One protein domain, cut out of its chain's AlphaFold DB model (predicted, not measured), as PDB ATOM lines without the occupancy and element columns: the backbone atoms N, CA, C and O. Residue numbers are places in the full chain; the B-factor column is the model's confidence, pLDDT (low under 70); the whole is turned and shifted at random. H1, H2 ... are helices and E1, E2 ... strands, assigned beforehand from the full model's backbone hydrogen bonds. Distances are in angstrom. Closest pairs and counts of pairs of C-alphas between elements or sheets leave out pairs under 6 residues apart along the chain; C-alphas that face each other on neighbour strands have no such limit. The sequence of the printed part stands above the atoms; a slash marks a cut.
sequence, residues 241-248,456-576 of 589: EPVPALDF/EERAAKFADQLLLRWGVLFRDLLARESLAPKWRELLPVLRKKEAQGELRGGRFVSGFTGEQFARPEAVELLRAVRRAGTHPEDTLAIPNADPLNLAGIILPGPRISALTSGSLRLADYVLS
ATOM      1  N   GLU A 241      -1.583   3.204 101.988       78.75
ATOM      2  CA  GLU A 241      -2.284   4.400 101.553       78.75
ATOM      3  C   GLU A 241      -2.551   4.330 100.035       78.75
ATOM      4  O   GLU A 241      -1.591   4.271  99.253       78.75
ATOM      5  N   PRO A 242      -3.824   4.296  99.598       88.81
ATOM      6  CA  PRO A 242      -4.168   4.132  98.191       88.81
ATOM      7  C   PRO A 242      -3.851   5.387  97.369       88.81
ATOM      8  O   PRO A 242      -3.985   6.512  97.848       88.81
ATOM      9  N   VAL A 243      -3.497   5.196  96.098       90.62
ATOM     10  CA  VAL A 243      -3.357   6.275  95.109       90.62
ATOM     11  C   VAL A 243      -4.606   6.402  94.230       90.62
ATOM     12  O   VAL A 243      -5.270   5.394  93.974       90.62
ATOM     13  N   PRO A 244      -4.922   7.594  93.701       90.75
ATOM     14  CA  PRO A 244      -5.941   7.757  92.665       90.75
ATOM     15  C   PRO A 244      -5.642   6.951  91.391       90.75
ATOM     16  O   PRO A 244      -4.485   6.706  91.047       90.75
ATOM     17  N   ALA A 245      -6.685   6.607  90.627       92.12
ATOM     18  CA  ALA A 245      -6.556   5.881  89.357       92.12
ATOM     19  C   ALA A 245      -5.609   6.570  88.353       92.12
ATOM     20  O   ALA A 245      -4.888   5.905  87.609       92.12
ATOM     21  N   LEU A 246      -5.582   7.906  88.358       91.12
ATOM     22  CA  LEU A 246      -4.709   8.708  87.502       91.12
ATOM     23  C   LEU A 246      -3.225   8.561  87.879       91.12
ATOM     24  O   LEU A 246      -2.382   8.385  87.001       91.12
ATOM     25  N   ASP A 247      -2.910   8.550  89.177       92.19
ATOM     26  CA  ASP A 247      -1.552   8.305  89.682       92.19
ATOM     27  C   ASP A 247      -1.097   6.876  89.408       92.19
ATOM     28  O   ASP A 247       0.060   6.643  89.058       92.19
ATOM     29  N   PHE A 248      -2.019   5.915  89.496       94.69
ATOM     30  CA  PHE A 248      -1.741   4.552  89.074       94.69
ATOM     31  C   PHE A 248      -1.440   4.467  87.568       94.69
ATOM     32  O   PHE A 248      -0.508   3.769  87.168       94.69
ATOM     33  N   GLU A 456      -3.415 -25.320  87.850       82.75
ATOM     34  CA  GLU A 456      -2.795 -24.625  88.984       82.75
ATOM     35  C   GLU A 456      -1.423 -24.030  88.636       82.75
ATOM     36  O   GLU A 456      -1.124 -22.892  89.003       82.75
ATOM     37  N   GLU A 457      -0.592 -24.773  87.899       87.56
ATOM     38  CA  GLU A 457       0.722 -24.300  87.458       87.56
ATOM     39  C   GLU A 457       0.569 -23.171  86.434       87.56
ATOM     40  O   GLU A 457       1.234 -22.136  86.534       87.56
ATOM     41  N   ARG A 458      -0.376 -23.320  85.500       89.31
ATOM     42  CA  ARG A 458      -0.721 -22.277  84.530       89.31
ATOM     43  C   ARG A 458      -1.205 -21.005  85.228       89.31
ATOM     44  O   ARG A 458      -0.744 -19.916  84.887       89.31
ATOM     45  N   ALA A 459      -2.087 -21.118  86.222       92.00
ATOM     46  CA  ALA A 459      -2.560 -19.981  87.011       92.00
ATOM     47  C   ALA A 459      -1.416 -19.293  87.772       92.00
ATOM     48  O   ALA A 459      -1.368 -18.064  87.819       92.00
ATOM     49  N   ALA A 460      -0.461 -20.064  88.306       92.81
ATOM     50  CA  ALA A 460       0.736 -19.525  88.946       92.81
ATOM     51  C   ALA A 460       1.614 -18.716  87.980       92.81
ATOM     52  O   ALA A 460       1.962 -17.574  88.284       92.81
ATOM     53  N   LYS A 461       1.896 -19.259  86.789       94.94
ATOM     54  CA  LYS A 461       2.660 -18.560  85.742       94.94
ATOM     55  C   LYS A 461       1.955 -17.295  85.256       94.94
ATOM     56  O   LYS A 461       2.592 -16.252  85.115       94.94
ATOM     57  N   PHE A 462       0.636 -17.349  85.069       95.44
ATOM     58  CA  PHE A 462      -0.147 -16.167  84.709       95.44
ATOM     59  C   PHE A 462      -0.150 -15.105  85.806       95.44
ATOM     60  O   PHE A 462      -0.038 -13.924  85.487       95.44
ATOM     61  N   ALA A 463      -0.247 -15.489  87.082       96.31
ATOM     62  CA  ALA A 463      -0.155 -14.539  88.186       96.31
ATOM     63  C   ALA A 463       1.185 -13.783  88.149       96.31
ATOM     64  O   ALA A 463       1.186 -12.552  88.190       96.31
ATOM     65  N   ASP A 464       2.302 -14.500  87.976       95.94
ATOM     66  CA  ASP A 464       3.633 -13.896  87.852       95.94
ATOM     67  C   ASP A 464       3.739 -12.980  86.620       95.94
ATOM     68  O   ASP A 464       4.218 -11.849  86.730       95.94
ATOM     69  N   GLN A 465       3.226 -13.412  85.462       97.00
ATOM     70  CA  GLN A 465       3.221 -12.605  84.238       97.00
ATOM     71  C   GLN A 465       2.399 -11.316  84.384       97.00
ATOM     72  O   GLN A 465       2.824 -10.245  83.944       97.00
ATOM     73  N   LEU A 466       1.214 -11.400  84.990       97.12
ATOM     74  CA  LEU A 466       0.327 -10.256  85.194       97.12
ATOM     75  C   LEU A 466       0.923  -9.265  86.198       97.12
ATOM     76  O   LEU A 466       0.848  -8.057  85.979       97.12
ATOM     77  N   LEU A 467       1.564  -9.753  87.260       96.50
ATOM     78  CA  LEU A 467       2.277  -8.913  88.224       96.50
ATOM     79  C   LEU A 467       3.509  -8.247  87.606       96.50
ATOM     80  O   LEU A 467       3.754  -7.072  87.872       96.50
ATOM     81  N   LEU A 468       4.251  -8.948  86.745       96.56
ATOM     82  CA  LEU A 468       5.352  -8.357  85.981       96.56
ATOM     83  C   LEU A 468       4.854  -7.227  85.062       96.56
ATOM     84  O   LEU A 468       5.484  -6.172  84.957       96.56
ATOM     85  N   ARG A 469       3.702  -7.425  84.416       96.50
ATOM     86  CA  ARG A 469       3.131  -6.464  83.467       96.50
ATOM     87  C   ARG A 469       2.528  -5.233  84.130       96.50
ATOM     88  O   ARG A 469       2.751  -4.116  83.661       96.50
ATOM     89  N   TRP A 470       1.739  -5.438  85.179       96.69
ATOM     90  CA  TRP A 470       0.924  -4.387  85.787       96.69
ATOM     91  C   TRP A 470       1.533  -3.812  87.065       96.69
ATOM     92  O   TRP A 470       1.173  -2.706  87.453       96.69
ATOM     93  N   GLY A 471       2.445  -4.529  87.730       95.56
ATOM     94  CA  GLY A 471       3.038  -4.150  89.017       95.56
ATOM     95  C   GLY A 471       2.060  -4.280  90.191       95.56
ATOM     96  O   GLY A 471       2.359  -4.963  91.174       95.56
ATOM     97  N   VAL A 472       0.880  -3.669  90.058       96.19
ATOM     98  CA  VAL A 472      -0.297  -3.821  90.919       96.19
ATOM     99  C   VAL A 472      -1.405  -4.498  90.115       96.19
ATOM    100  O   VAL A 472      -1.800  -4.015  89.057       96.19
ATOM    101  N   LEU A 473      -1.923  -5.608  90.626       96.88
ATOM    102  CA  LEU A 473      -2.922  -6.442  89.980       96.88
ATOM    103  C   LEU A 473      -4.244  -6.414  90.752       96.88
ATOM    104  O   LEU A 473      -4.284  -6.668  91.956       96.88
ATOM    105  N   PHE A 474      -5.334  -6.159  90.033       95.25
ATOM    106  CA  PHE A 474      -6.709  -6.246  90.521       95.25
ATOM    107  C   PHE A 474      -7.653  -6.639  89.383       95.25
ATOM    108  O   PHE A 474      -7.298  -6.537  88.206       95.25
ATOM    109  N   ARG A 475      -8.855  -7.106  89.738       94.31
ATOM    110  CA  ARG A 475      -9.806  -7.752  88.819       94.31
ATOM    111  C   ARG A 475     -10.055  -6.967  87.528       94.31
ATOM    112  O   ARG A 475     -10.039  -7.557  86.453       94.31
ATOM    113  N   ASP A 476     -10.296  -5.664  87.626       92.19
ATOM    114  CA  ASP A 476     -10.708  -4.828  86.494       92.19
ATOM    115  C   ASP A 476      -9.630  -4.720  85.399       92.19
ATOM    116  O   ASP A 476      -9.966  -4.601  84.220       92.19
ATOM    117  N   LEU A 477      -8.343  -4.879  85.741       92.50
ATOM    118  CA  LEU A 477      -7.252  -4.905  84.754       92.50
ATOM    119  C   LEU A 477      -7.319  -6.115  83.815       92.50
ATOM    120  O   LEU A 477      -6.832  -6.046  82.688       92.50
ATOM    121  N   LEU A 478      -7.988  -7.198  84.225       92.38
ATOM    122  CA  LEU A 478      -8.150  -8.384  83.385       92.38
ATOM    123  C   LEU A 478      -9.139  -8.179  82.232       92.38
ATOM    124  O   LEU A 478      -9.245  -9.033  81.358       92.38
ATOM    125  N   ALA A 479      -9.841  -7.043  82.169       88.56
ATOM    126  CA  ALA A 479     -10.846  -6.784  81.139       88.56
ATOM    127  C   ALA A 479     -10.302  -6.859  79.696       88.56
ATOM    128  O   ALA A 479     -11.090  -7.055  78.765       88.56
ATOM    129  N   ARG A 480      -8.990  -6.662  79.488       84.56
ATOM    130  CA  ARG A 480      -8.305  -6.783  78.183       84.56
ATOM    131  C   ARG A 480      -7.366  -7.989  78.082       84.56
ATOM    132  O   ARG A 480      -6.731  -8.171  77.049       84.56
ATOM    133  N   GLU A 481      -7.300  -8.815  79.116       90.06
ATOM    134  CA  GLU A 481      -6.418  -9.976  79.184       90.06
ATOM    135  C   GLU A 481      -7.115 -11.215  78.616       90.06
ATOM    136  O   GLU A 481      -7.639 -12.039  79.361       90.06
ATOM    137  N   SER A 482      -7.147 -11.345  77.285       85.75
ATOM    138  CA  SER A 482      -7.898 -12.413  76.600       85.75
ATOM    139  C   SER A 482      -7.465 -13.831  76.990       85.75
ATOM    140  O   SER A 482      -8.288 -14.741  76.963       85.75
ATOM    141  N   LEU A 483      -6.193 -14.020  77.352       88.69
ATOM    142  CA  LEU A 483      -5.629 -15.327  77.703       88.69
ATOM    143  C   LEU A 483      -5.587 -15.601  79.209       88.69
ATOM    144  O   LEU A 483      -5.256 -16.721  79.604       88.69
ATOM    145  N   ALA A 484      -5.846 -14.592  80.049       90.69
ATOM    146  CA  ALA A 484      -5.690 -14.748  81.487       90.69
ATOM    147  C   ALA A 484      -6.754 -15.698  82.064       90.69
ATOM    148  O   ALA A 484      -7.931 -15.599  81.704       90.69
ATOM    149  N   PRO A 485      -6.370 -16.573  83.013       91.44
ATOM    150  CA  PRO A 485      -7.312 -17.308  83.844       91.44
ATOM    151  C   PRO A 485      -8.295 -16.362  84.536       91.44
ATOM    152  O   PRO A 485      -8.001 -15.187  84.791       91.44
ATOM    153  N   LYS A 486      -9.473 -16.877  84.892       91.56
ATOM    154  CA  LYS A 486     -10.479 -16.062  85.585       91.56
ATOM    155  C   LYS A 486      -9.934 -15.596  86.936       91.56
ATOM    156  O   LYS A 486      -9.191 -16.310  87.603       91.56
ATOM    157  N   TRP A 487     -10.394 -14.438  87.420       93.06
ATOM    158  CA  TRP A 487      -9.962 -13.894  88.720       93.06
ATOM    159  C   TRP A 487     -10.094 -14.898  89.883       93.06
ATOM    160  O   TRP A 487      -9.225 -14.961  90.748       93.06
ATOM    161  N   ARG A 488     -11.145 -15.735  89.877       90.75
ATOM    162  CA  ARG A 488     -11.376 -16.796  90.879       90.75
ATOM    163  C   ARG A 488     -10.252 -17.842  90.921       90.75
ATOM    164  O   ARG A 488     -10.003 -18.391  91.989       90.75
ATOM    165  N   GLU A 489      -9.609 -18.119  89.790       90.44
ATOM    166  CA  GLU A 489      -8.513 -19.090  89.661       90.44
ATOM    167  C   GLU A 489      -7.169 -18.469  90.071       90.44
ATOM    168  O   GLU A 489      -6.339 -19.133  90.684       90.44
ATOM    169  N   LEU A 490      -6.979 -17.168  89.819       93.56
ATOM    170  CA  LEU A 490      -5.770 -16.434  90.216       93.56
ATOM    171  C   LEU A 490      -5.729 -16.124  91.720       93.56
ATOM    172  O   LEU A 490      -4.658 -16.103  92.326       93.56
ATOM    173  N   LEU A 491      -6.884 -15.884  92.346       92.25
ATOM    174  CA  LEU A 491      -6.961 -15.406  93.726       92.25
ATOM    175  C   LEU A 491      -6.297 -16.339  94.766       92.25
ATOM    176  O   LEU A 491      -5.562 -15.829  95.613       92.25
ATOM    177  N   PRO A 492      -6.477 -17.679  94.727       89.06
ATOM    178  CA  PRO A 492      -5.777 -18.588  95.636       89.06
ATOM    179  C   PRO A 492      -4.253 -18.518  95.492       89.06
ATOM    180  O   PRO A 492      -3.545 -18.537  96.498       89.06
ATOM    181  N   VAL A 493      -3.752 -18.386  94.260       92.06
ATOM    182  CA  VAL A 493      -2.319 -18.255  93.969       92.06
ATOM    183  C   VAL A 493      -1.777 -16.941  94.533       92.06
ATOM    184  O   VAL A 493      -0.759 -16.942  95.223       92.06
ATOM    185  N   LEU A 494      -2.464 -15.822  94.285       91.44
ATOM    186  CA  LEU A 494      -2.046 -14.499  94.760       91.44
ATOM    187  C   LEU A 494      -2.020 -14.427  96.293       91.44
ATOM    188  O   LEU A 494      -1.047 -13.945  96.869       91.44
ATOM    189  N   ARG A 495      -3.041 -14.981  96.960       85.81
ATOM    190  CA  ARG A 495      -3.083 -15.090  98.428       85.81
ATOM    191  C   ARG A 495      -1.970 -15.988  98.970       85.81
ATOM    192  O   ARG A 495      -1.391 -15.674 100.005       85.81
ATOM    193  N   LYS A 496      -1.643 -17.085  98.276       83.38
ATOM    194  CA  LYS A 496      -0.513 -17.952  98.644       83.38
ATOM    195  C   LYS A 496       0.811 -17.189  98.563       83.38
ATOM    196  O   LYS A 496       1.580 -17.223  99.515       83.38
ATOM    197  N   LYS A 497       1.043 -16.456  97.474       85.31
ATOM    198  CA  LYS A 497       2.249 -15.636  97.287       85.31
ATOM    199  C   LYS A 497       2.354 -14.487  98.297       85.31
ATOM    200  O   LYS A 497       3.447 -14.163  98.749       85.31
ATOM    201  N   GLU A 498       1.234 -13.891  98.700       85.00
ATOM    202  CA  GLU A 498       1.205 -12.918  99.800       85.00
ATOM    203  C   GLU A 498       1.553 -13.562 101.149       85.00
ATOM    204  O   GLU A 498       2.353 -13.003 101.894       85.00
ATOM    205  N   ALA A 499       1.007 -14.745 101.450       76.12
ATOM    206  CA  ALA A 499       1.351 -15.482 102.667       76.12
ATOM    207  C   ALA A 499       2.845 -15.855 102.717       76.12
ATOM    208  O   ALA A 499       3.462 -15.842 103.778       76.12
ATOM    209  N   GLN A 500       3.452 -16.104 101.555       76.94
ATOM    210  CA  GLN A 500       4.894 -16.325 101.408       76.94
ATOM    211  C   GLN A 500       5.725 -15.031 101.504       76.94
ATOM    212  O   GLN A 500       6.951 -15.087 101.542       76.94
ATOM    213  N   GLY A 501       5.083 -13.860 101.549       75.94
ATOM    214  CA  GLY A 501       5.748 -12.557 101.598       75.94
ATOM    215  C   GLY A 501       6.313 -12.077 100.256       75.94
ATOM    216  O   GLY A 501       6.957 -11.029 100.219       75.94
ATOM    217  N   GLU A 502       6.061 -12.796  99.156       84.69
ATOM    218  CA  GLU A 502       6.473 -12.391  97.801       84.69
ATOM    219  C   GLU A 502       5.681 -11.172  97.311       84.69
ATOM    220  O   GLU A 502       6.194 -10.336  96.562       84.69
ATOM    221  N   LEU A 503       4.420 -11.074  97.740       88.56
ATOM    222  CA  LEU A 503       3.487 -10.014  97.370       88.56
ATOM    223  C   LEU A 503       2.963  -9.282  98.595       88.56
ATOM    224  O   LEU A 503       2.936  -9.801  99.709       88.56
ATOM    225  N   ARG A 504       2.479  -8.067  98.359       85.25
ATOM    226  CA  ARG A 504       1.694  -7.301  99.323       85.25
ATOM    227  C   ARG A 504       0.255  -7.262  98.831       85.25
ATOM    228  O   ARG A 504       0.016  -6.794  97.720       85.25
ATOM    229  N   GLY A 505      -0.694  -7.747  99.625       87.75
ATOM    230  CA  GLY A 505      -2.109  -7.467  99.404       87.75
ATOM    231  C   GLY A 505      -2.504  -6.146 100.059       87.75
ATOM    232  O   GLY A 505      -1.861  -5.700 101.010       87.75
ATOM    233  N   GLY A 506      -3.569  -5.516  99.570       87.38
ATOM    234  CA  GLY A 506      -4.135  -4.305 100.168       87.38
ATOM    235  C   GLY A 506      -4.994  -3.506  99.201       87.38
ATOM    236  O   GLY A 506      -5.444  -4.026  98.179       87.38
ATOM    237  N   ARG A 507      -5.234  -2.233  99.526       89.00
ATOM    238  CA  ARG A 507      -5.848  -1.269  98.603       89.00
ATOM    239  C   ARG A 507      -4.784  -0.292  98.123       89.00
ATOM    240  O   ARG A 507      -4.485   0.670  98.812       89.00
ATOM    241  N   PHE A 508      -4.214  -0.551  96.951       91.62
ATOM    242  CA  PHE A 508      -3.179   0.299  96.360       91.62
ATOM    243  C   PHE A 508      -3.765   1.411  95.495       91.62
ATOM    244  O   PHE A 508      -3.190   2.489  95.436       91.62
ATOM    245  N   VAL A 509      -4.895   1.156  94.835       91.94
ATOM    246  CA  VAL A 509      -5.581   2.101  93.948       91.94
ATOM    247  C   VAL A 509      -6.996   2.353  94.468       91.94
ATOM    248  O   VAL A 509      -7.750   1.403  94.708       91.94
ATOM    249  N   SER A 510      -7.360   3.619  94.661       89.69
ATOM    250  CA  SER A 510      -8.699   4.033  95.091       89.69
ATOM    251  C   SER A 510      -9.714   3.953  93.944       89.69
ATOM    252  O   SER A 510      -9.354   3.920  92.770       89.69
ATOM    253  N   GLY A 511     -11.004   3.871  94.283       85.12
ATOM    254  CA  GLY A 511     -12.092   3.781  93.299       85.12
ATOM    255  C   GLY A 511     -12.394   2.370  92.776       85.12
ATOM    256  O   GLY A 511     -13.395   2.190  92.092       85.12
ATOM    257  N   PHE A 512     -11.601   1.357  93.148       87.44
ATOM    258  CA  PHE A 512     -11.817  -0.040  92.747       87.44
ATOM    259  C   PHE A 512     -12.168  -0.933  93.938       87.44
ATOM    260  O   PHE A 512     -11.706  -0.733  95.067       87.44
ATOM    261  N   THR A 513     -13.011  -1.932  93.680       83.31
ATOM    262  CA  THR A 513     -13.466  -2.901  94.685       83.31
ATOM    263  C   THR A 513     -12.707  -4.220  94.566       83.31
ATOM    264  O   THR A 513     -12.200  -4.573  93.503       83.31
ATOM    265  N   GLY A 514     -12.650  -4.967  95.669       84.69
ATOM    266  CA  GLY A 514     -11.954  -6.251  95.739       84.69
ATOM    267  C   GLY A 514     -10.503  -6.147  96.206       84.69
ATOM    268  O   GLY A 514      -9.995  -5.069  96.521       84.69
ATOM    269  N   GLU A 515      -9.859  -7.307  96.303       88.19
ATOM    270  CA  GLU A 515      -8.456  -7.418  96.698       88.19
ATOM    271  C   GLU A 515      -7.525  -6.988  95.567       88.19
ATOM    272  O   GLU A 515      -7.756  -7.300  94.397       88.19
ATOM    273  N   GLN A 516      -6.449  -6.304  95.942       93.44
ATOM    274  CA  GLN A 516      -5.385  -5.903  95.038       93.44
ATOM    275  C   GLN A 516      -4.066  -6.452  95.573       93.44
ATOM    276  O   GLN A 516      -3.861  -6.505  96.787       93.44
ATOM    277  N   PHE A 517      -3.178  -6.850  94.668       94.94
ATOM    278  CA  PHE A 517      -1.884  -7.439  94.999       94.94
ATOM    279  C   PHE A 517      -0.785  -6.708  94.248       94.94
ATOM    280  O   PHE A 517      -0.923  -6.452  93.057       94.94
ATOM    281  N   ALA A 518       0.311  -6.384  94.920       94.50
ATOM    282  CA  ALA A 518       1.430  -5.679  94.318       94.50
ATOM    283  C   ALA A 518       2.761  -6.342  94.659       94.50
ATOM    284  O   ALA A 518       2.953  -6.860  95.766       94.50
ATOM    285  N   ARG A 519       3.710  -6.268  93.720       89.75
ATOM    286  CA  ARG A 519       5.117  -6.561  94.020       89.75
ATOM    287  C   ARG A 519       5.698  -5.445  94.904       89.75
ATOM    288  O   ARG A 519       5.359  -4.283  94.676       89.75
ATOM    289  N   PRO A 520       6.598  -5.738  95.862       86.56
ATOM    290  CA  PRO A 520       7.193  -4.712  96.728       86.56
ATOM    291  C   PRO A 520       7.819  -3.535  95.957       86.56
ATOM    292  O   PRO A 520       7.523  -2.377  96.237       86.56
ATOM    293  N   GLU A 521       8.582  -3.841  94.907       88.62
ATOM    294  CA  GLU A 521       9.178  -2.875  93.969       88.62
ATOM    295  C   GLU A 521       8.144  -1.967  93.270       88.62
ATOM    296  O   GLU A 521       8.393  -0.779  93.057       88.62
ATOM    297  N   ALA A 522       6.949  -2.485  92.961       92.69
ATOM    298  CA  ALA A 522       5.879  -1.696  92.361       92.69
ATOM    299  C   ALA A 522       5.301  -0.693  93.370       92.69
ATOM    300  O   ALA A 522       5.030   0.450  93.010       92.69
ATOM    301  N   VAL A 523       5.172  -1.084  94.645       89.44
ATOM    302  CA  VAL A 523       4.685  -0.201  95.720       89.44
ATOM    303  C   VAL A 523       5.636   0.977  95.942       89.44
ATOM    304  O   VAL A 523       5.187   2.109  96.137       89.44
ATOM    305  N   GLU A 524       6.947   0.744  95.884       86.69
ATOM    306  CA  GLU A 524       7.950   1.806  96.016       86.69
ATOM    307  C   GLU A 524       7.859   2.829  94.880       86.69
ATOM    308  O   GLU A 524       7.810   4.038  95.139       86.69
ATOM    309  N   LEU A 525       7.766   2.363  93.630       89.00
ATOM    310  CA  LEU A 525       7.615   3.252  92.480       89.00
ATOM    311  C   LEU A 525       6.266   3.988  92.505       89.00
ATOM    312  O   LEU A 525       6.227   5.180  92.208       89.00
ATOM    313  N   LEU A 526       5.182   3.328  92.920       90.88
ATOM    314  CA  LEU A 526       3.861   3.945  93.080       90.88
ATOM    315  C   LEU A 526       3.911   5.118  94.076       90.88
ATOM    316  O   LEU A 526       3.440   6.218  93.784       90.88
ATOM    317  N   ARG A 527       4.580   4.922  95.221       87.75
ATOM    318  CA  ARG A 527       4.831   5.981  96.217       87.75
ATOM    319  C   ARG A 527       5.740   7.090  95.684       87.75
ATOM    320  O   ARG A 527       5.606   8.243  96.092       87.75
ATOM    321  N   ALA A 528       6.700   6.769  94.818       87.25
ATOM    322  CA  ALA A 528       7.564   7.767  94.187       87.25
ATOM    323  C   ALA A 528       6.803   8.627  93.166       87.25
ATOM    324  O   ALA A 528       7.021   9.834  93.111       87.25
ATOM    325  N   VAL A 529       5.890   8.026  92.396       87.81
ATOM    326  CA  VAL A 529       5.024   8.735  91.442       87.81
ATOM    327  C   VAL A 529       4.099   9.691  92.175       87.81
ATOM    328  O   VAL A 529       4.099  10.869  91.845       87.81
ATOM    329  N   ARG A 530       3.408   9.231  93.221       85.69
ATOM    330  CA  ARG A 530       2.522  10.081  94.029       85.69
ATOM    331  C   ARG A 530       3.237  11.293  94.640       85.69
ATOM    332  O   ARG A 530       2.668  12.372  94.731       85.69
ATOM    333  N   ARG A 531       4.490  11.126  95.080       86.44
ATOM    334  CA  ARG A 531       5.293  12.222  95.659       86.44
ATOM    335  C   ARG A 531       5.836  13.203  94.616       86.44
ATOM    336  O   ARG A 531       6.354  14.250  94.997       86.44
ATOM    337  N   ALA A 532       5.777  12.874  93.326       83.62
ATOM    338  CA  ALA A 532       6.244  13.776  92.285       83.62
ATOM    339  C   ALA A 532       5.259  14.947  92.145       83.62
ATOM    340  O   ALA A 532       4.102  14.738  91.820       83.62
ATOM    341  N   GLY A 533       5.713  16.184  92.360       73.62
ATOM    342  CA  GLY A 533       4.852  17.374  92.257       73.62
ATOM    343  C   GLY A 533       4.483  17.785  90.824       73.62
ATOM    344  O   GLY A 533       3.665  18.678  90.633       73.62
ATOM    345  N   THR A 534       5.096  17.168  89.809       80.75
ATOM    346  CA  THR A 534       4.827  17.435  88.388       80.75
ATOM    347  C   THR A 534       4.823  16.140  87.588       80.75
ATOM    348  O   THR A 534       5.726  15.313  87.753       80.75
ATOM    349  N   HIS A 535       3.877  16.013  86.657       83.31
ATOM    350  CA  HIS A 535       3.698  14.816  85.833       83.31
ATOM    351  C   HIS A 535       3.775  15.166  84.338       83.31
ATOM    352  O   HIS A 535       2.751  15.407  83.700       83.31
ATOM    353  N   PRO A 536       4.979  15.192  83.731       82.12
ATOM    354  CA  PRO A 536       5.114  15.446  82.290       82.12
ATOM    355  C   PRO A 536       4.413  14.372  81.436       82.12
ATOM    356  O   PRO A 536       4.008  14.629  80.301       82.12
ATOM    357  N   GLU A 537       4.238  13.184  82.017       84.06
ATOM    358  CA  GLU A 537       3.500  12.032  81.492       84.06
ATOM    359  C   GLU A 537       2.068  12.358  81.060       84.06
ATOM    360  O   GLU A 537       1.561  11.720  80.139       84.06
ATOM    361  N   ASP A 538       1.436  13.371  81.657       85.38
ATOM    362  CA  ASP A 538       0.030  13.684  81.394       85.38
ATOM    363  C   ASP A 538      -0.226  14.059  79.927       85.38
ATOM    364  O   ASP A 538      -1.282  13.788  79.355       85.38
ATOM    365  N   THR A 539       0.778  14.655  79.285       87.25
ATOM    366  CA  THR A 539       0.703  15.100  77.888       87.25
ATOM    367  C   THR A 539       0.983  13.984  76.878       87.25
ATOM    368  O   THR A 539       0.825  14.181  75.667       87.25
ATOM    369  N   LEU A 540       1.395  12.801  77.348       89.12
ATOM    370  CA  LEU A 540       1.796  11.698  76.490       89.12
ATOM    371  C   LEU A 540       0.575  11.084  75.798       89.12
ATOM    372  O   LEU A 540      -0.360  10.602  76.428       89.12
ATOM    373  N   ALA A 541       0.605  11.068  74.467       91.50
ATOM    374  CA  ALA A 541      -0.403  10.388  73.662       91.50
ATOM    375  C   ALA A 541      -0.177   8.872  73.713       91.50
ATOM    376  O   ALA A 541       0.876   8.414  73.293       91.50
ATOM    377  N   ILE A 542      -1.120   8.080  74.203       94.12
ATOM    378  CA  ILE A 542      -1.068   6.617  74.291       94.12
ATOM    379  C   ILE A 542      -1.917   6.047  73.146       94.12
ATOM    380  O   ILE A 542      -3.124   6.273  73.133       94.12
ATOM    381  N   PRO A 543      -1.332   5.352  72.155       94.44
ATOM    382  CA  PRO A 543      -2.081   4.741  71.067       94.44
ATOM    383  C   PRO A 543      -3.177   3.812  71.577       94.44
ATOM    384  O   PRO A 543      -2.980   3.090  72.551       94.44
ATOM    385  N   ASN A 544      -4.312   3.768  70.883       92.62
ATOM    386  CA  ASN A 544      -5.429   2.923  71.311       92.62
ATOM    387  C   ASN A 544      -5.072   1.429  71.365       92.62
ATOM    388  O   ASN A 544      -5.636   0.713  72.194       92.62
ATOM    389  N   ALA A 545      -4.150   0.981  70.507       92.00
ATOM    390  CA  ALA A 545      -3.655  -0.393  70.461       92.00
ATOM    391  C   ALA A 545      -2.688  -0.741  71.609       92.00
ATOM    392  O   ALA A 545      -2.399  -1.916  71.819       92.00
ATOM    393  N   ASP A 546      -2.176   0.254  72.338       95.06
ATOM    394  CA  ASP A 546      -1.265   0.040  73.461       95.06
ATOM    395  C   ASP A 546      -2.000  -0.618  74.648       95.06
ATOM    396  O   ASP A 546      -3.149  -0.247  74.926       95.06
ATOM    397  N   PRO A 547      -1.370  -1.549  75.394       94.19
ATOM    398  CA  PRO A 547      -1.969  -2.141  76.593       94.19
ATOM    399  C   PRO A 547      -2.386  -1.103  77.643       94.19
ATOM    400  O   PRO A 547      -3.356  -1.312  78.368       94.19
ATOM    401  N   LEU A 548      -1.703   0.048  77.689       94.81
ATOM    402  CA  LEU A 548      -2.000   1.135  78.621       94.81
ATOM    403  C   LEU A 548      -3.224   1.975  78.235       94.81
ATOM    404  O   LEU A 548      -3.594   2.898  78.965       94.81
ATOM    405  N   ASN A 549      -3.903   1.672  77.126       93.00
ATOM    406  CA  ASN A 549      -5.228   2.217  76.865       93.00
ATOM    407  C   ASN A 549      -6.254   1.598  77.832       93.00
ATOM    408  O   ASN A 549      -6.902   0.597  77.531       93.00
ATOM    409  N   LEU A 550      -6.417   2.227  78.994       93.00
ATOM    410  CA  LEU A 550      -7.332   1.797  80.053       93.00
ATOM    411  C   LEU A 550      -8.580   2.691  80.168       93.00
ATOM    412  O   LEU A 550      -9.216   2.756  81.225       93.00
ATOM    413  N   ALA A 551      -8.939   3.369  79.071       91.38
ATOM    414  CA  ALA A 551     -10.183   4.124  78.952       91.38
ATOM    415  C   ALA A 551     -11.402   3.215  79.153       91.38
ATOM    416  O   ALA A 551     -11.496   2.151  78.524       91.38
ATOM    417  N   GLY A 552     -12.315   3.634  80.033       89.00
ATOM    418  CA  GLY A 552     -13.494   2.867  80.432       89.00
ATOM    419  C   GLY A 552     -13.183   1.586  81.209       89.00
ATOM    420  O   GLY A 552     -14.019   0.686  81.240       89.00
ATOM    421  N   ILE A 553     -11.973   1.472  81.769       90.81
ATOM    422  CA  ILE A 553     -11.566   0.383  82.670       90.81
ATOM    423  C   ILE A 553     -11.171   0.985  84.013       90.81
ATOM    424  O   ILE A 553     -11.881   0.798  84.993       90.81
ATOM    425  N   ILE A 554     -10.065   1.738  84.040       91.50
ATOM    426  CA  ILE A 554      -9.646   2.480  85.239       91.50
ATOM    427  C   ILE A 554      -9.850   3.986  85.087       91.50
ATOM    428  O   ILE A 554      -9.988   4.696  86.077       91.50
ATOM    429  N   LEU A 555      -9.848   4.476  83.846       90.69
ATOM    430  CA  LEU A 555     -10.134   5.869  83.525       90.69
ATOM    431  C   LEU A 555     -11.622   6.016  83.184       90.69
ATOM    432  O   LEU A 555     -12.193   5.093  82.587       90.69
ATOM    433  N   PRO A 556     -12.250   7.157  83.513       85.75
ATOM    434  CA  PRO A 556     -13.671   7.365  83.259       85.75
ATOM    435  C   PRO A 556     -13.989   7.409  81.754       85.75
ATOM    436  O   PRO A 556     -13.112   7.563  80.903       85.75
ATOM    437  N   GLY A 557     -15.273   7.286  81.417       86.44
ATOM    438  CA  GLY A 557     -15.763   7.349  80.038       86.44
ATOM    439  C   GLY A 557     -15.926   5.983  79.353       86.44
ATOM    440  O   GLY A 557     -15.764   4.936  79.981       86.44
ATOM    441  N   PRO A 558     -16.317   5.970  78.066       87.00
ATOM    442  CA  PRO A 558     -16.591   4.738  77.340       87.00
ATOM    443  C   PRO A 558     -15.307   3.974  77.004       87.00
ATOM    444  O   PRO A 558     -14.245   4.553  76.765       87.00
ATOM    445  N   ARG A 559     -15.423   2.648  76.912       88.62
ATOM    446  CA  ARG A 559     -14.302   1.785  76.538       88.62
ATOM    447  C   ARG A 559     -13.898   2.015  75.080       88.62
ATOM    448  O   ARG A 559     -14.688   1.796  74.164       88.62
ATOM    449  N   ILE A 560     -12.640   2.396  74.861       87.81
ATOM    450  CA  ILE A 560     -12.084   2.629  73.520       87.81
ATOM    451  C   ILE A 560     -11.477   1.333  72.980       87.81
ATOM    452  O   ILE A 560     -10.561   0.778  73.584       87.81
ATOM    453  N   SER A 561     -11.954   0.855  71.832       85.88
ATOM    454  CA  SER A 561     -11.419  -0.353  71.189       85.88
ATOM    455  C   SER A 561      -9.935  -0.211  70.828       85.88
ATOM    456  O   SER A 561      -9.501   0.831  70.346       85.88
ATOM    457  N   ALA A 562      -9.161  -1.285  70.999       82.44
ATOM    458  CA  ALA A 562      -7.756  -1.333  70.584       82.44
ATOM    459  C   ALA A 562      -7.569  -1.290  69.054       82.44
ATOM    460  O   ALA A 562      -6.473  -1.029  68.565       82.44
ATOM    461  N   LEU A 563      -8.641  -1.544  68.295       80.31
ATOM    462  CA  LEU A 563      -8.627  -1.599  66.832       80.31
ATOM    463  C   LEU A 563      -8.864  -0.227  66.179       80.31
ATOM    464  O   LEU A 563      -8.669  -0.087  64.972       80.31
ATOM    465  N   THR A 564      -9.320   0.778  66.935       79.06
ATOM    466  CA  THR A 564      -9.617   2.107  66.385       79.06
ATOM    467  C   THR A 564      -8.352   2.947  66.271       79.06
ATOM    468  O   THR A 564      -7.501   2.952  67.159       79.06
ATOM    469  N   SER A 565      -8.230   3.713  65.187       83.12
ATOM    470  CA  SER A 565      -7.167   4.709  65.060       83.12
ATOM    471  C   SER A 565      -7.370   5.831  66.073       83.12
ATOM    472  O   SER A 565      -8.469   6.375  66.171       83.12
ATOM    473  N   GLY A 566      -6.313   6.214  66.781       88.06
ATOM    474  CA  GLY A 566      -6.355   7.315  67.733       88.06
ATOM    475  C   GLY A 566      -5.371   7.126  68.875       88.06
ATOM    476  O   GLY A 566      -4.616   6.150  68.924       88.06
ATOM    477  N   SER A 567      -5.389   8.093  69.783       90.81
ATOM    478  CA  SER A 567      -4.604   8.056  71.007       90.81
ATOM    479  C   SER A 567      -5.352   8.717  72.151       90.81
ATOM    480  O   SER A 567      -6.002   9.740  71.951       90.81
ATOM    481  N   LEU A 568      -5.162   8.173  73.340       90.38
ATOM    482  CA  LEU A 568      -5.577   8.702  74.629       90.38
ATOM    483  C   LEU A 568      -4.525   9.691  75.160       90.38
ATOM    484  O   LEU A 568      -3.337   9.411  75.031       90.38
ATOM    485  N   ARG A 569      -4.903  10.801  75.797       89.94
ATOM    486  CA  ARG A 569      -3.976  11.613  76.610       89.94
ATOM    487  C   ARG A 569      -4.513  11.718  78.025       89.94
ATOM    488  O   ARG A 569      -5.700  11.944  78.212       89.94
ATOM    489  N   LEU A 570      -3.644  11.576  79.021       85.31
ATOM    490  CA  LEU A 570      -4.064  11.671  80.420       85.31
ATOM    491  C   LEU A 570      -4.506  13.087  80.804       85.31
ATOM    492  O   LEU A 570      -5.409  13.226  81.618       85.31
ATOM    493  N   ALA A 571      -3.949  14.126  80.175       83.50
ATOM    494  CA  ALA A 571      -4.361  15.516  80.365       83.50
ATOM    495  C   ALA A 571      -5.867  15.738  80.131       83.50
ATOM    496  O   ALA A 571      -6.468  16.573  80.803       83.50
ATOM    497  N   ASP A 572      -6.486  14.948  79.245       81.56
ATOM    498  CA  ASP A 572      -7.928  15.008  78.976       81.56
ATOM    499  C   ASP A 572      -8.758  14.541  80.192       81.56
ATOM    500  O   ASP A 572      -9.912  14.931  80.340       81.56
ATOM    501  N   TYR A 573      -8.152  13.747  81.083       79.56
ATOM    502  CA  TYR A 573      -8.758  13.207  82.304       79.56
ATOM    503  C   TYR A 573      -8.386  13.987  83.562       79.56
ATOM    504  O   TYR A 573      -9.146  13.987  84.525       79.56
ATOM    505  N   VAL A 574      -7.239  14.671  83.556       72.06
ATOM    506  CA  VAL A 574      -6.808  15.561  84.650       72.06
ATOM    507  C   VAL A 574      -7.816  16.701  84.854       72.06
ATOM    508  O   VAL A 574      -8.008  17.157  85.974       72.06
ATOM    509  N   LEU A 575      -8.474  17.143  83.777       57.06
ATOM    510  CA  LEU A 575      -9.448  18.241  83.788       57.06
ATOM    511  C   LEU A 575     -10.898  17.782  84.019       57.06
ATOM    512  O   LEU A 575     -11.778  18.617  84.216       57.06
ATOM    513  N   SER A 576     -11.160  16.474  83.982       52.97
ATOM    514  CA  SER A 576     -12.469  15.892  84.273       52.97
ATOM    515  C   SER A 576     -12.452  15.320  85.692       52.97
ATOM    516  O   SER A 576     -12.084  14.163  85.887       52.97
TER     517      SER A 576
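This is residues 241 to 248 and 456 to 576 of the 589 residues of the protein "DEAD/DEAH box helicase" of Bryobacteraceae bacterium (UniProt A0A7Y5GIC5). The model has two loosely joined halves: in one, H2 and H4 meet at about a right angle beside H3 and the small strand hairpin E1 E2; in the other, the hairpin E3 E4 has H6 and H7 at one end and a long loop, residues 544 to 566, between its strands. H5 runs from the first half toward the second, and H1 packs on its last turn. The printed part has 129 residues, with seven named helices and four named strands in the order H1 H2 H3 H4 E1 E2 H5 H6 E3 E4 H7; it is mostly helix, and each sheet, E1 - E2 and E3 - E4, is an antiparallel pair. The whole is compact, with a radius of gyration of the C-alphas of 15.2 A and spans of 40 by 35 by 21 A.

E1, residues 504 to 506, and E2, residues 516 to 518, form a hairpin, with N 504 and O 518 at 2.9 A. Residues 472 to 473 pair antiparallel with residues 517 to 518 of E2. H4, residues 487 to 499, comes closest to E1 at the C-alphas of Glu 498 and Arg 504, 5.7 A apart. H2, residues 456 to 470, touches residues 489 to 494 of H4, about perpendicular at 80 degrees; their closest C-alphas, Ala 459 and Leu 490, are 5.8 A apart. H3, residues 475 to 480, is close to H4 but not clearly touching, with the C-alphas of Arg 475 and Trp 487 6.1 A apart. H5, residues 520 to 530, touches H1, residues 245 to 248, closest at the C-alphas of Arg 530 and Asp 247, 6.2 A. E3, residues 541 to 543, and E4, residues 567 to 569, form a hairpin, with N 542 and O 568 at 2.7 A. H6, residues 536 to 539, and H7, residues 571 to 574, only just touch, with 3 pairs of C-alphas within 8 A, the closest Asp 538 and Ala 571 at 4.9 A. Every O i to N i+4 pair is within hydrogen-bond range in H2 and H5, against 7 of 9 in H4 and 0 of 2 in H3, which has 2 of 3 O i to N i+3 pairs within range; H1, H6 and H7 are too short for an i+4 pair.

H2 begins at C-alpha 456 (-2.795, -24.625, 88.984) and is 20.8 A long. H4 measures 18.0 A, H5 15.7 A and H3 10.8 A. H7 ends at C-alpha 574 (-6.808, 15.561, 84.650).

Residues 249 to 455 are not printed, and C-alphas 248 and 456 are 29.2 A apart across the cut. The link from E3 to E4 is long, 23 residues. Mean pLDDT of the printed part is 88.4; residues 575 to 576 are under 70.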